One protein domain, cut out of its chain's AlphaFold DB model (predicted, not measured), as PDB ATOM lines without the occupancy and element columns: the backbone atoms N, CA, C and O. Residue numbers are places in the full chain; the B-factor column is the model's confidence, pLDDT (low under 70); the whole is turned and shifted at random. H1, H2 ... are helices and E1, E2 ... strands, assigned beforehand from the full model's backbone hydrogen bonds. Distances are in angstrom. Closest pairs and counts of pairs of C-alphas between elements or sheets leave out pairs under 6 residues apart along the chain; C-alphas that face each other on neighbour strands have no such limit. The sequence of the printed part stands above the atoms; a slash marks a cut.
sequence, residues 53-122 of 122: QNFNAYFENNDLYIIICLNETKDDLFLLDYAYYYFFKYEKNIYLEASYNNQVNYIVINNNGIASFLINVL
ATOM      1  N   GLN A  53      31.162 -37.032 -34.199       86.12
ATOM      2  CA  GLN A  53      32.200 -37.820 -33.547       86.12
ATOM      3  C   GLN A  53      31.669 -39.179 -33.082       86.12
ATOM      4  O   GLN A  53      32.333 -40.202 -33.239       86.12
ATOM      5  N   ASN A  54      30.480 -39.179 -32.479       84.62
ATOM      6  CA  ASN A  54      29.833 -40.373 -31.951       84.62
ATOM      7  C   ASN A  54      28.324 -40.301 -32.191       84.62
ATOM      8  O   ASN A  54      27.728 -39.233 -32.053       84.62
ATOM      9  N   PHE A  55      27.725 -41.435 -32.532       87.44
ATOM     10  CA  PHE A  55      26.297 -41.567 -32.789       87.44
ATOM     11  C   PHE A  55      25.783 -42.836 -32.127       87.44
ATOM     12  O   PHE A  55      26.257 -43.928 -32.437       87.44
ATOM     13  N   ASN A  56      24.773 -42.686 -31.280       84.62
ATOM     14  CA  ASN A  56      23.998 -43.786 -30.732       84.62
ATOM     15  C   ASN A  56      22.517 -43.480 -30.920       84.62
ATOM     16  O   ASN A  56      22.083 -42.354 -30.699       84.62
ATOM     17  N   ALA A  57      21.731 -44.483 -31.288       87.50
ATOM     18  CA  ALA A  57      20.287 -44.345 -31.341       87.50
ATOM     19  C   ALA A  57      19.607 -45.655 -30.953       87.50
ATOM     20  O   ALA A  57      20.121 -46.740 -31.230       87.50
ATOM     21  N   TYR A  58      18.456 -45.540 -30.307       84.38
ATOM     22  CA  TYR A  58      17.634 -46.664 -29.884       84.38
ATOM     23  C   TYR A  58      16.170 -46.237 -29.836       84.38
ATOM     24  O   TYR A  58      15.847 -45.062 -29.711       84.38
ATOM     25  N   PHE A  59      15.274 -47.203 -29.940       85.25
ATOM     26  CA  PHE A  59      13.853 -47.006 -29.738       85.25
ATOM     27  C   PHE A  59      13.533 -47.369 -28.283       85.25
ATOM     28  O   PHE A  59      14.130 -48.257 -27.672       85.25
ATOM     29  N   GLU A  60      12.577 -46.682 -27.694       84.94
ATOM     30  CA  GLU A  60      12.015 -47.072 -26.409       84.94
ATOM     31  C   GLU A  60      10.538 -46.710 -26.437       84.94
ATOM     32  O   GLU A  60      10.177 -45.591 -26.784       84.94
ATOM     33  N   ASN A  61       9.662 -47.671 -26.136       85.19
ATOM     34  CA  ASN A  61       8.211 -47.458 -26.115       85.19
ATOM     35  C   ASN A  61       7.632 -46.812 -27.397       85.19
ATOM     36  O   ASN A  61       6.705 -46.014 -27.315       85.19
ATOM     37  N   ASN A  62       8.129 -47.205 -28.579       83.62
ATOM     38  CA  ASN A  62       7.806 -46.637 -29.904       83.62
ATOM     39  C   ASN A  62       8.355 -45.231 -30.202       83.62
ATOM     40  O   ASN A  62       8.057 -44.710 -31.277       83.62
ATOM     41  N   ASP A  63       9.180 -44.658 -29.336       89.69
ATOM     42  CA  ASP A  63       9.842 -43.372 -29.564       89.69
ATOM     43  C   ASP A  63      11.315 -43.573 -29.928       89.69
ATOM     44  O   ASP A  63      11.910 -44.569 -29.518       89.69
ATOM     45  N   LEU A  64      11.906 -42.662 -30.706       90.62
ATOM     46  CA  LEU A  64      13.304 -42.727 -31.138       90.62
ATOM     47  C   LEU A  64      14.173 -41.794 -30.292       90.62
ATOM     48  O   LEU A  64      14.016 -40.575 -30.333       90.62
ATOM     49  N   TYR A  65      15.131 -42.374 -29.587       90.19
ATOM     50  CA  TYR A  65      16.149 -41.677 -28.815       90.19
ATOM     51  C   TYR A  65      17.448 -41.657 -29.608       90.19
ATOM     52  O   TYR A  65      17.906 -42.687 -30.105       90.19
ATOM     53  N   ILE A  66      18.039 -40.477 -29.739       91.44
ATOM     54  CA  ILE A  66      19.245 -40.223 -30.517       91.44
ATOM     55  C   ILE A  66      20.212 -39.450 -29.629       91.44
ATOM     56  O   ILE A  66      19.861 -38.418 -29.073       91.44
ATOM     57  N   ILE A  67      21.440 -39.936 -29.520       90.62
ATOM     58  CA  ILE A  67      22.527 -39.309 -28.777       90.62
ATOM     59  C   ILE A  67      23.663 -39.067 -29.764       90.62
ATOM     60  O   ILE A  67      24.221 -40.015 -30.328       90.62
ATOM     61  N   ILE A  68      24.008 -37.800 -29.974       90.62
ATOM     62  CA  ILE A  68      25.093 -37.387 -30.863       90.62
ATOM     63  C   ILE A  68      26.161 -36.600 -30.104       90.62
ATOM     64  O   ILE A  68      25.872 -35.757 -29.253       90.62
ATOM     65  N   CYS A  69      27.419 -36.863 -30.440       89.94
ATOM     66  CA  CYS A  69      28.566 -36.051 -30.042       89.94
ATOM     67  C   CYS A  69      29.108 -35.371 -31.294       89.94
ATOM     68  O   CYS A  69      29.465 -36.062 -32.254       89.94
ATOM     69  N   LEU A  70      29.134 -34.041 -31.309       90.31
ATOM     70  CA  LEU A  70      29.572 -33.240 -32.452       90.31
ATOM     71  C   LEU A  70      31.000 -32.728 -32.236       90.31
ATOM     72  O   LEU A  70      31.384 -32.371 -31.125       90.31
ATOM     73  N   ASN A  71      31.774 -32.666 -33.320       87.25
ATOM     74  CA  ASN A  71      33.148 -32.154 -33.309       87.25
ATOM     75  C   ASN A  71      33.211 -30.645 -33.015       87.25
ATOM     76  O   ASN A  71      34.197 -30.163 -32.464       87.25
ATOM     77  N   GLU A  72      32.172 -29.900 -33.394       87.88
ATOM     78  CA  GLU A  72      32.095 -28.445 -33.275       87.88
ATOM     79  C   GLU A  72      30.688 -28.017 -32.844       87.88
ATOM     80  O   GLU A  72      29.708 -28.725 -33.081       87.88
ATOM     81  N   THR A  73      30.583 -26.835 -32.234       85.62
ATOM     82  CA  THR A  73      29.296 -26.218 -31.897       85.62
ATOM     83  C   THR A  73      28.488 -25.944 -33.166       85.62
ATOM     84  O   THR A  73      29.002 -25.364 -34.125       85.62
ATOM     85  N   LYS A  74      27.213 -26.337 -33.154       86.94
ATOM     86  CA  LYS A  74      26.256 -26.114 -34.244       86.94
ATOM     87  C   LYS A  74      25.125 -25.197 -33.803       86.94
ATOM     88  O   LYS A  74      24.899 -25.023 -32.608       86.94
ATOM     89  N   ASP A  75      24.464 -24.580 -34.775       86.69
ATOM     90  CA  ASP A  75      23.291 -23.754 -34.523       86.69
ATOM     91  C   ASP A  75      22.042 -24.615 -34.285       86.69
ATOM     92  O   ASP A  75      21.980 -25.798 -34.631       86.69
ATOM     93  N   ASP A  76      21.024 -24.005 -33.678       85.88
ATOM     94  CA  ASP A  76      19.772 -24.694 -33.358       85.88
ATOM     95  C   ASP A  76      19.058 -25.197 -34.620       85.88
ATOM     96  O   ASP A  76      18.386 -26.227 -34.577       85.88
ATOM     97  N   LEU A  77      19.227 -24.502 -35.754       88.31
ATOM     98  CA  LEU A  77      18.663 -24.895 -37.047       88.31
ATOM     99  C   LEU A  77      19.263 -26.205 -37.553       88.31
ATOM    100  O   LEU A  77      18.511 -27.094 -37.942       88.31
ATOM    101  N   PHE A  78      20.586 -26.364 -37.493       88.38
ATOM    102  CA  PHE A  78      21.230 -27.615 -37.874       88.38
ATOM    103  C   PHE A  78      20.721 -28.794 -37.038       88.38
ATOM    104  O   PHE A  78      20.395 -29.852 -37.578       88.38
ATOM    105  N   LEU A  79      20.631 -28.617 -35.717       89.06
ATOM    106  CA  LEU A  79      20.153 -29.669 -34.819       89.06
ATOM    107  C   LEU A  79      18.671 -29.998 -35.069       89.06
ATOM    108  O   LEU A  79      18.270 -31.162 -34.998       89.06
ATOM    109  N   LEU A  80      17.865 -28.986 -35.395       91.06
ATOM    110  CA  LEU A  80      16.457 -29.142 -35.745       91.06
ATOM    111  C   LEU A  80      16.285 -29.909 -37.065       91.06
ATOM    112  O   LEU A  80      15.520 -30.873 -37.108       91.06
ATOM    113  N   ASP A  81      17.014 -29.528 -38.115       89.81
ATOM    114  CA  ASP A  81      17.001 -30.214 -39.413       89.81
ATOM    115  C   ASP A  81      17.428 -31.678 -39.263       89.81
ATOM    116  O   ASP A  81      16.807 -32.587 -39.827       89.81
ATOM    117  N   TYR A  82      18.448 -31.918 -38.435       89.12
ATOM    118  CA  TYR A  82      18.900 -33.257 -38.087       89.12
ATOM    119  C   TYR A  82      17.790 -34.072 -37.416       89.12
ATOM    120  O   TYR A  82      17.490 -35.183 -37.852       89.12
ATOM    121  N   ALA A  83      17.137 -33.528 -36.388       91.12
ATOM    122  CA  ALA A  83      16.036 -34.206 -35.709       91.12
ATOM    123  C   ALA A  83      14.847 -34.467 -36.657       91.12
ATOM    124  O   ALA A  83      14.270 -35.559 -36.638       91.12
ATOM    125  N   TYR A  84      14.515 -33.517 -37.541       91.44
ATOM    126  CA  TYR A  84      13.439 -33.682 -38.519       91.44
ATOM    127  C   TYR A  84      13.728 -34.756 -39.566       91.44
ATOM    128  O   TYR A  84      12.802 -35.468 -39.956       91.44
ATOM    129  N   TYR A  85      14.983 -34.933 -39.993       90.44
ATOM    130  CA  TYR A  85      15.351 -36.035 -40.888       90.44
ATOM    131  C   TYR A  85      14.900 -37.389 -40.317       90.44
ATOM    132  O   TYR A  85      14.263 -38.179 -41.018       90.44
ATOM    133  N   TYR A  86      15.159 -37.637 -39.030       89.44
ATOM    134  CA  TYR A  86      14.722 -38.866 -38.365       89.44
ATOM    135  C   TYR A  86      13.210 -38.882 -38.109       89.44
ATOM    136  O   TYR A  86      12.586 -39.929 -38.283       89.44
ATOM    137  N   PHE A  87      12.603 -37.738 -37.774       91.00
ATOM    138  CA  PHE A  87      11.151 -37.626 -37.604       91.00
ATOM    139  C   PHE A  87      10.394 -38.054 -38.865       91.00
ATOM    140  O   PHE A  87       9.539 -38.932 -38.798       91.00
ATOM    141  N   PHE A  88      10.737 -37.494 -40.028       88.31
ATOM    142  CA  PHE A  88      10.063 -37.822 -41.287       88.31
ATOM    143  C   PHE A  88      10.321 -39.255 -41.744       88.31
ATOM    144  O   PHE A  88       9.487 -39.851 -42.418       88.31
ATOM    145  N   LYS A  89      11.480 -39.811 -41.396       87.56
ATOM    146  CA  LYS A  89      11.863 -41.159 -41.807       87.56
ATOM    147  C   LYS A  89      11.171 -42.253 -41.004       87.56
ATOM    148  O   LYS A  89      10.813 -43.283 -41.568       87.56
ATOM    149  N   TYR A  90      11.046 -42.050 -39.696       86.62
ATOM    150  CA  TYR A  90      10.530 -43.062 -38.776       86.62
ATOM    151  C   TYR A  90       9.096 -42.776 -38.310       86.62
ATOM    152  O   TYR A  90       8.454 -43.674 -37.770       86.62
ATOM    153  N   GLU A  91       8.590 -41.557 -38.530       88.25
ATOM    154  CA  GLU A  91       7.252 -41.096 -38.127       88.25
ATOM    155  C   GLU A  91       6.968 -41.334 -36.629       88.25
ATOM    156  O   GLU A  91       5.862 -41.714 -36.235       88.25
ATOM    157  N   LYS A  92       7.994 -41.150 -35.785       90.38
ATOM    158  CA  LYS A  92       7.957 -41.324 -34.321       90.38
ATOM    159  C   LYS A  92       8.328 -40.037 -33.598       90.38
ATOM    160  O   LYS A  92       8.975 -39.173 -34.184       90.38
ATOM    161  N   ASN A  93       8.014 -39.957 -32.302       92.25
ATOM    162  CA  ASN A  93       8.596 -38.929 -31.449       92.25
ATOM    163  C   ASN A  93      10.125 -39.078 -31.462       92.25
ATOM    164  O   ASN A  93      10.638 -40.195 -31.363       92.25
ATOM    165  N   ILE A  94      10.835 -37.961 -31.580       94.06
ATOM    166  CA  ILE A  94      12.296 -37.906 -31.593       94.06
ATOM    167  C   ILE A  94      12.768 -37.229 -30.318       94.06
ATOM    168  O   ILE A  94      12.326 -36.124 -30.012       94.06
ATOM    169  N   TYR A  95      13.702 -37.864 -29.625       93.94
ATOM    170  CA  TYR A  95      14.425 -37.321 -28.485       93.94
ATOM    171  C   TYR A  95      15.902 -37.267 -28.860       93.94
ATOM    172  O   TYR A  95      16.585 -38.286 -28.843       93.94
ATOM    173  N   LEU A  96      16.381 -36.092 -29.257       93.19
ATOM    174  CA  LEU A  96      17.766 -35.861 -29.645       93.19
ATOM    175  C   LEU A  96      18.525 -35.193 -28.498       93.19
ATOM    176  O   LEU A  96      18.187 -34.084 -28.093       93.19
ATOM    177  N   GLU A  97      19.584 -35.840 -28.032       93.19
ATOM    178  CA  GLU A  97      20.611 -35.279 -27.161       93.19
ATOM    179  C   GLU A  97      21.858 -34.982 -28.000       93.19
ATOM    180  O   GLU A  97      22.447 -35.883 -28.599       93.19
ATOM    181  N   ALA A  98      22.259 -33.716 -28.059       91.56
ATOM    182  CA  ALA A  98      23.437 -33.261 -28.781       91.56
ATOM    183  C   ALA A  98      24.466 -32.685 -27.809       91.56
ATOM    184  O   ALA A  98      24.190 -31.717 -27.100       91.56
ATOM    185  N   SER A  99      25.664 -33.267 -27.801       90.44
ATOM    186  CA  SER A  99      26.777 -32.847 -26.945       90.44
ATOM    187  C   SER A  99      27.921 -32.241 -27.762       90.44
ATOM    188  O   SER A  99      28.308 -32.776 -28.804       90.44
ATOM    189  N   TYR A 100      28.450 -31.107 -27.296       89.31
ATOM    190  CA  TYR A 100      29.625 -30.424 -27.857       89.31
ATOM    191  C   TYR A 100      30.213 -29.453 -26.823       89.31
ATOM    192  O   TYR A 100      29.465 -28.828 -26.083       89.31
ATOM    193  N   ASN A 101      31.541 -29.274 -26.770       78.69
ATOM    194  CA  ASN A 101      32.214 -28.258 -25.929       78.69
ATOM    195  C   ASN A 101      31.635 -28.098 -24.496       78.69
ATOM    196  O   ASN A 101      31.392 -26.979 -24.048       78.69
ATOM    197  N   ASN A 102      31.408 -29.210 -23.784       78.12
ATOM    198  CA  ASN A 102      30.801 -29.277 -22.437       78.12
ATOM    199  C   ASN A 102      29.346 -28.774 -22.315       78.12
ATOM    200  O   ASN A 102      28.820 -28.682 -21.211       78.12
ATOM    201  N   GLN A 103      28.674 -28.483 -23.425       82.69
ATOM    202  CA  GLN A 103      27.254 -28.145 -23.477       82.69
ATOM    203  C   GLN A 103      26.448 -29.341 -23.976       82.69
ATOM    204  O   GLN A 103      26.912 -30.107 -24.829       82.69
ATOM    205  N   VAL A 104      25.234 -29.494 -23.442       87.44
ATOM    206  CA  VAL A 104      24.282 -30.510 -23.896       87.44
ATOM    207  C   VAL A 104      22.959 -29.840 -24.239       87.44
ATOM    208  O   VAL A 104      22.303 -29.234 -23.386       87.44
ATOM    209  N   ASN A 105      22.565 -29.982 -25.499       89.75
ATOM    210  CA  ASN A 105      21.286 -29.522 -26.010       89.75
ATOM    211  C   ASN A 105      20.352 -30.707 -26.207       89.75
ATOM    212  O   ASN A 105      20.750 -31.745 -26.733       89.75
ATOM    213  N   TYR A 106      19.091 -30.516 -25.844       91.19
ATOM    214  CA  TYR A 106      18.041 -31.496 -26.054       91.19
ATOM    215  C   TYR A 106      16.991 -30.927 -26.998       91.19
ATOM    216  O   TYR A 106      16.487 -29.819 -26.789       91.19
ATOM    217  N   ILE A 107      16.641 -31.711 -28.012       93.50
ATOM    218  CA  ILE A 107      15.548 -31.426 -28.934       93.50
ATOM    219  C   ILE A 107      14.549 -32.562 -28.846       93.50
ATOM    220  O   ILE A 107      14.901 -33.727 -29.017       93.50
ATOM    221  N   VAL A 108      13.288 -32.214 -28.614       92.88
ATOM    222  CA  VAL A 108      12.186 -33.176 -28.651       92.88
ATOM    223  C   VAL A 108      11.224 -32.789 -29.757       92.88
ATOM    224  O   VAL A 108      10.706 -31.673 -29.734       92.88
ATOM    225  N   ILE A 109      10.959 -33.704 -30.689       94.00
ATOM    226  CA  ILE A 109       9.927 -33.567 -31.721       94.00
ATOM    227  C   ILE A 109       8.823 -34.570 -31.420       94.00
ATOM    228  O   ILE A 109       9.084 -35.768 -31.356       94.00
ATOM    229  N   ASN A 110       7.589 -34.103 -31.238       93.19
ATOM    230  CA  ASN A 110       6.456 -35.003 -31.031       93.19
ATOM    231  C   ASN A 110       5.821 -35.471 -32.354       93.19
ATOM    232  O   ASN A 110       6.099 -34.921 -33.413       93.19
ATOM    233  N   ASN A 111       4.882 -36.415 -32.288       87.94
ATOM    234  CA  ASN A 111       4.144 -36.955 -33.440       87.94
ATOM    235  C   ASN A 111       3.336 -35.906 -34.234       87.94
ATOM    236  O   ASN A 111       2.902 -36.190 -35.346       87.94
ATOM    237  N   ASN A 112       3.145 -34.696 -33.697       86.81
ATOM    238  CA  ASN A 112       2.535 -33.570 -34.414       86.81
ATOM    239  C   ASN A 112       3.583 -32.692 -35.129       86.81
ATOM    240  O   ASN A 112       3.231 -31.649 -35.679       86.81
ATOM    241  N   GLY A 113       4.865 -33.065 -35.082       82.94
ATOM    242  CA  GLY A 113       5.984 -32.308 -35.637       82.94
ATOM    243  C   GLY A 113       6.383 -31.078 -34.819       82.94
ATOM    244  O   GLY A 113       7.134 -30.244 -35.320       82.94
ATOM    245  N   ILE A 114       5.887 -30.926 -33.585       87.38
ATOM    246  CA  ILE A 114       6.218 -29.781 -32.727       87.38
ATOM    247  C   ILE A 114       7.560 -30.049 -32.049       87.38
ATOM    248  O   ILE A 114       7.680 -31.015 -31.293       87.38
ATOM    249  N   ALA A 115       8.532 -29.174 -32.304       90.06
ATOM    250  CA  ALA A 115       9.847 -29.206 -31.682       90.06
ATOM    251  C   ALA A 115       9.888 -28.385 -30.383       90.06
ATOM    252  O   ALA A 115       9.294 -27.308 -30.289       90.06
ATOM    253  N   SER A 116      10.623 -28.875 -29.389       87.62
ATOM    254  CA  SER A 116      10.926 -28.163 -28.145       87.62
ATOM    255  C   SER A 116      12.409 -28.286 -27.813       87.62
ATOM    256  O   SER A 116      13.008 -29.334 -28.049       87.62
ATOM    257  N   PHE A 117      12.984 -27.205 -27.283       86.12
ATOM    258  CA  PHE A 117      14.405 -27.092 -26.965       86.12
ATOM    259  C   PHE A 117      14.596 -26.974 -25.454       86.12
ATOM    260  O   PHE A 117      13.948 -26.151 -24.803       86.12
ATOM    261  N   LEU A 118      15.512 -27.767 -24.907       78.44
ATOM    262  CA  LEU A 118      15.994 -27.635 -23.535       78.44
ATOM    263  C   LEU A 118      17.519 -27.564 -23.588       78.44
ATOM    264  O   LEU A 118      18.174 -28.488 -24.059       78.44
ATOM    265  N   ILE A 119      18.086 -26.452 -23.126       69.75
ATOM    266  CA  ILE A 119      19.537 -26.245 -23.083       69.75
ATOM    267  C   ILE A 119      19.984 -26.467 -21.645       69.75
ATOM    268  O   ILE A 119      19.500 -25.778 -20.743       69.75
ATOM    269  N   ASN A 120      20.906 -27.407 -21.431       63.44
ATOM    270  CA  ASN A 120      21.541 -27.599 -20.134       63.44
ATOM    271  C   ASN A 120      23.016 -27.195 -20.249       63.44
ATOM    272  O   ASN A 120      23.806 -27.837 -20.942       63.44
ATOM    273  N   VAL A 121      23.372 -26.091 -19.593       54.94
ATOM    274  CA  VAL A 121      24.758 -25.618 -19.509       54.94
ATOM    275  C   VAL A 121      25.360 -26.244 -18.254       54.94
ATOM    276  O   VAL A 121      24.965 -25.871 -17.148       54.94
ATOM    277  N   LEU A 122      26.243 -27.230 -18.429       54.25
ATOM    278  CA  LEU A 122      27.020 -27.839 -17.343       54.25
ATOM    279  C   LEU A 122      28.304 -27.048 -17.067       54.25
ATOM    280  O   LEU A 122      28.917 -26.542 -18.034       54.25
TER     281      LEU A 122
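AT A GLANCE: This is residues 53 to 122 of the 122 residues of an uncharacterized protein of Firmicutes bacterium CAG:449 (UniProt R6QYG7). A twisted sheet of five strands has one helix, H1, packed slantwise over one face, while its other face is bare. The 70 printed residues form a compact, rounded whole with a radius of gyration of the C-alphas of 11.4 A and spans of 30 by 21 by 19 A. Along the chain come E1, E2, H1, E3, E4 and E5, of mixed class; the sheet's order is E1, E2, E3, E4, E5, with E2 and E3 parallel and the other neighbours antiparallel.

IN THESE COORDINATES: E1, residues 53 to 60, starts at C-alpha 53 (32.200, -37.820, -33.547) and is 23.3 A long. E2 is residues 63 to 70, 22.4 A; E3 is 94 to 100, 19.2 A; E4 is 103 to 109, 19.9 A. E5, residues 115 to 121, 19.6 A, ends at C-alpha 121 (24.758, -25.618, -19.509). H1, residues 76 to 90, is 21.3 A long.

HOW THE PARTS SIT: E2 and E3 are parallel at 14 degrees, with N 66 and O 95 2.8 A apart, within hydrogen-bond range. E2, H1 and E3 form a strand-helix-strand unit, two parallel neighbour strands with a helix between, its crossover right-handed. E3, E4 and E5 form a meander, each strand the antiparallel neighbour of the one before; N 96 and O 107 are 2.8 A apart, N 106 and O 118 2.9 A. E1 and E2 are a hairpin, with N 56 and O 67 2.9 A apart. H1 is on the sheet at a height of 8.7 A, in two layers, over E2, E3 and E4, at 40 degrees to E4 on the local plane. The closest C-alphas of H1 and E3, Phe 87 and Ile 94, are 6.1 A apart. In H1, 10 of 11 O i to N i+4 pairs are within hydrogen-bond range. E1 and E5, the edge strands, are apart.

THE WHOLE: The C-alphas farthest apart, of Lys 89 and Leu 122, are 31.7 A apart. The printed part has no cut, and its links are tight. Model confidence is under 70 at residues 119 to 122.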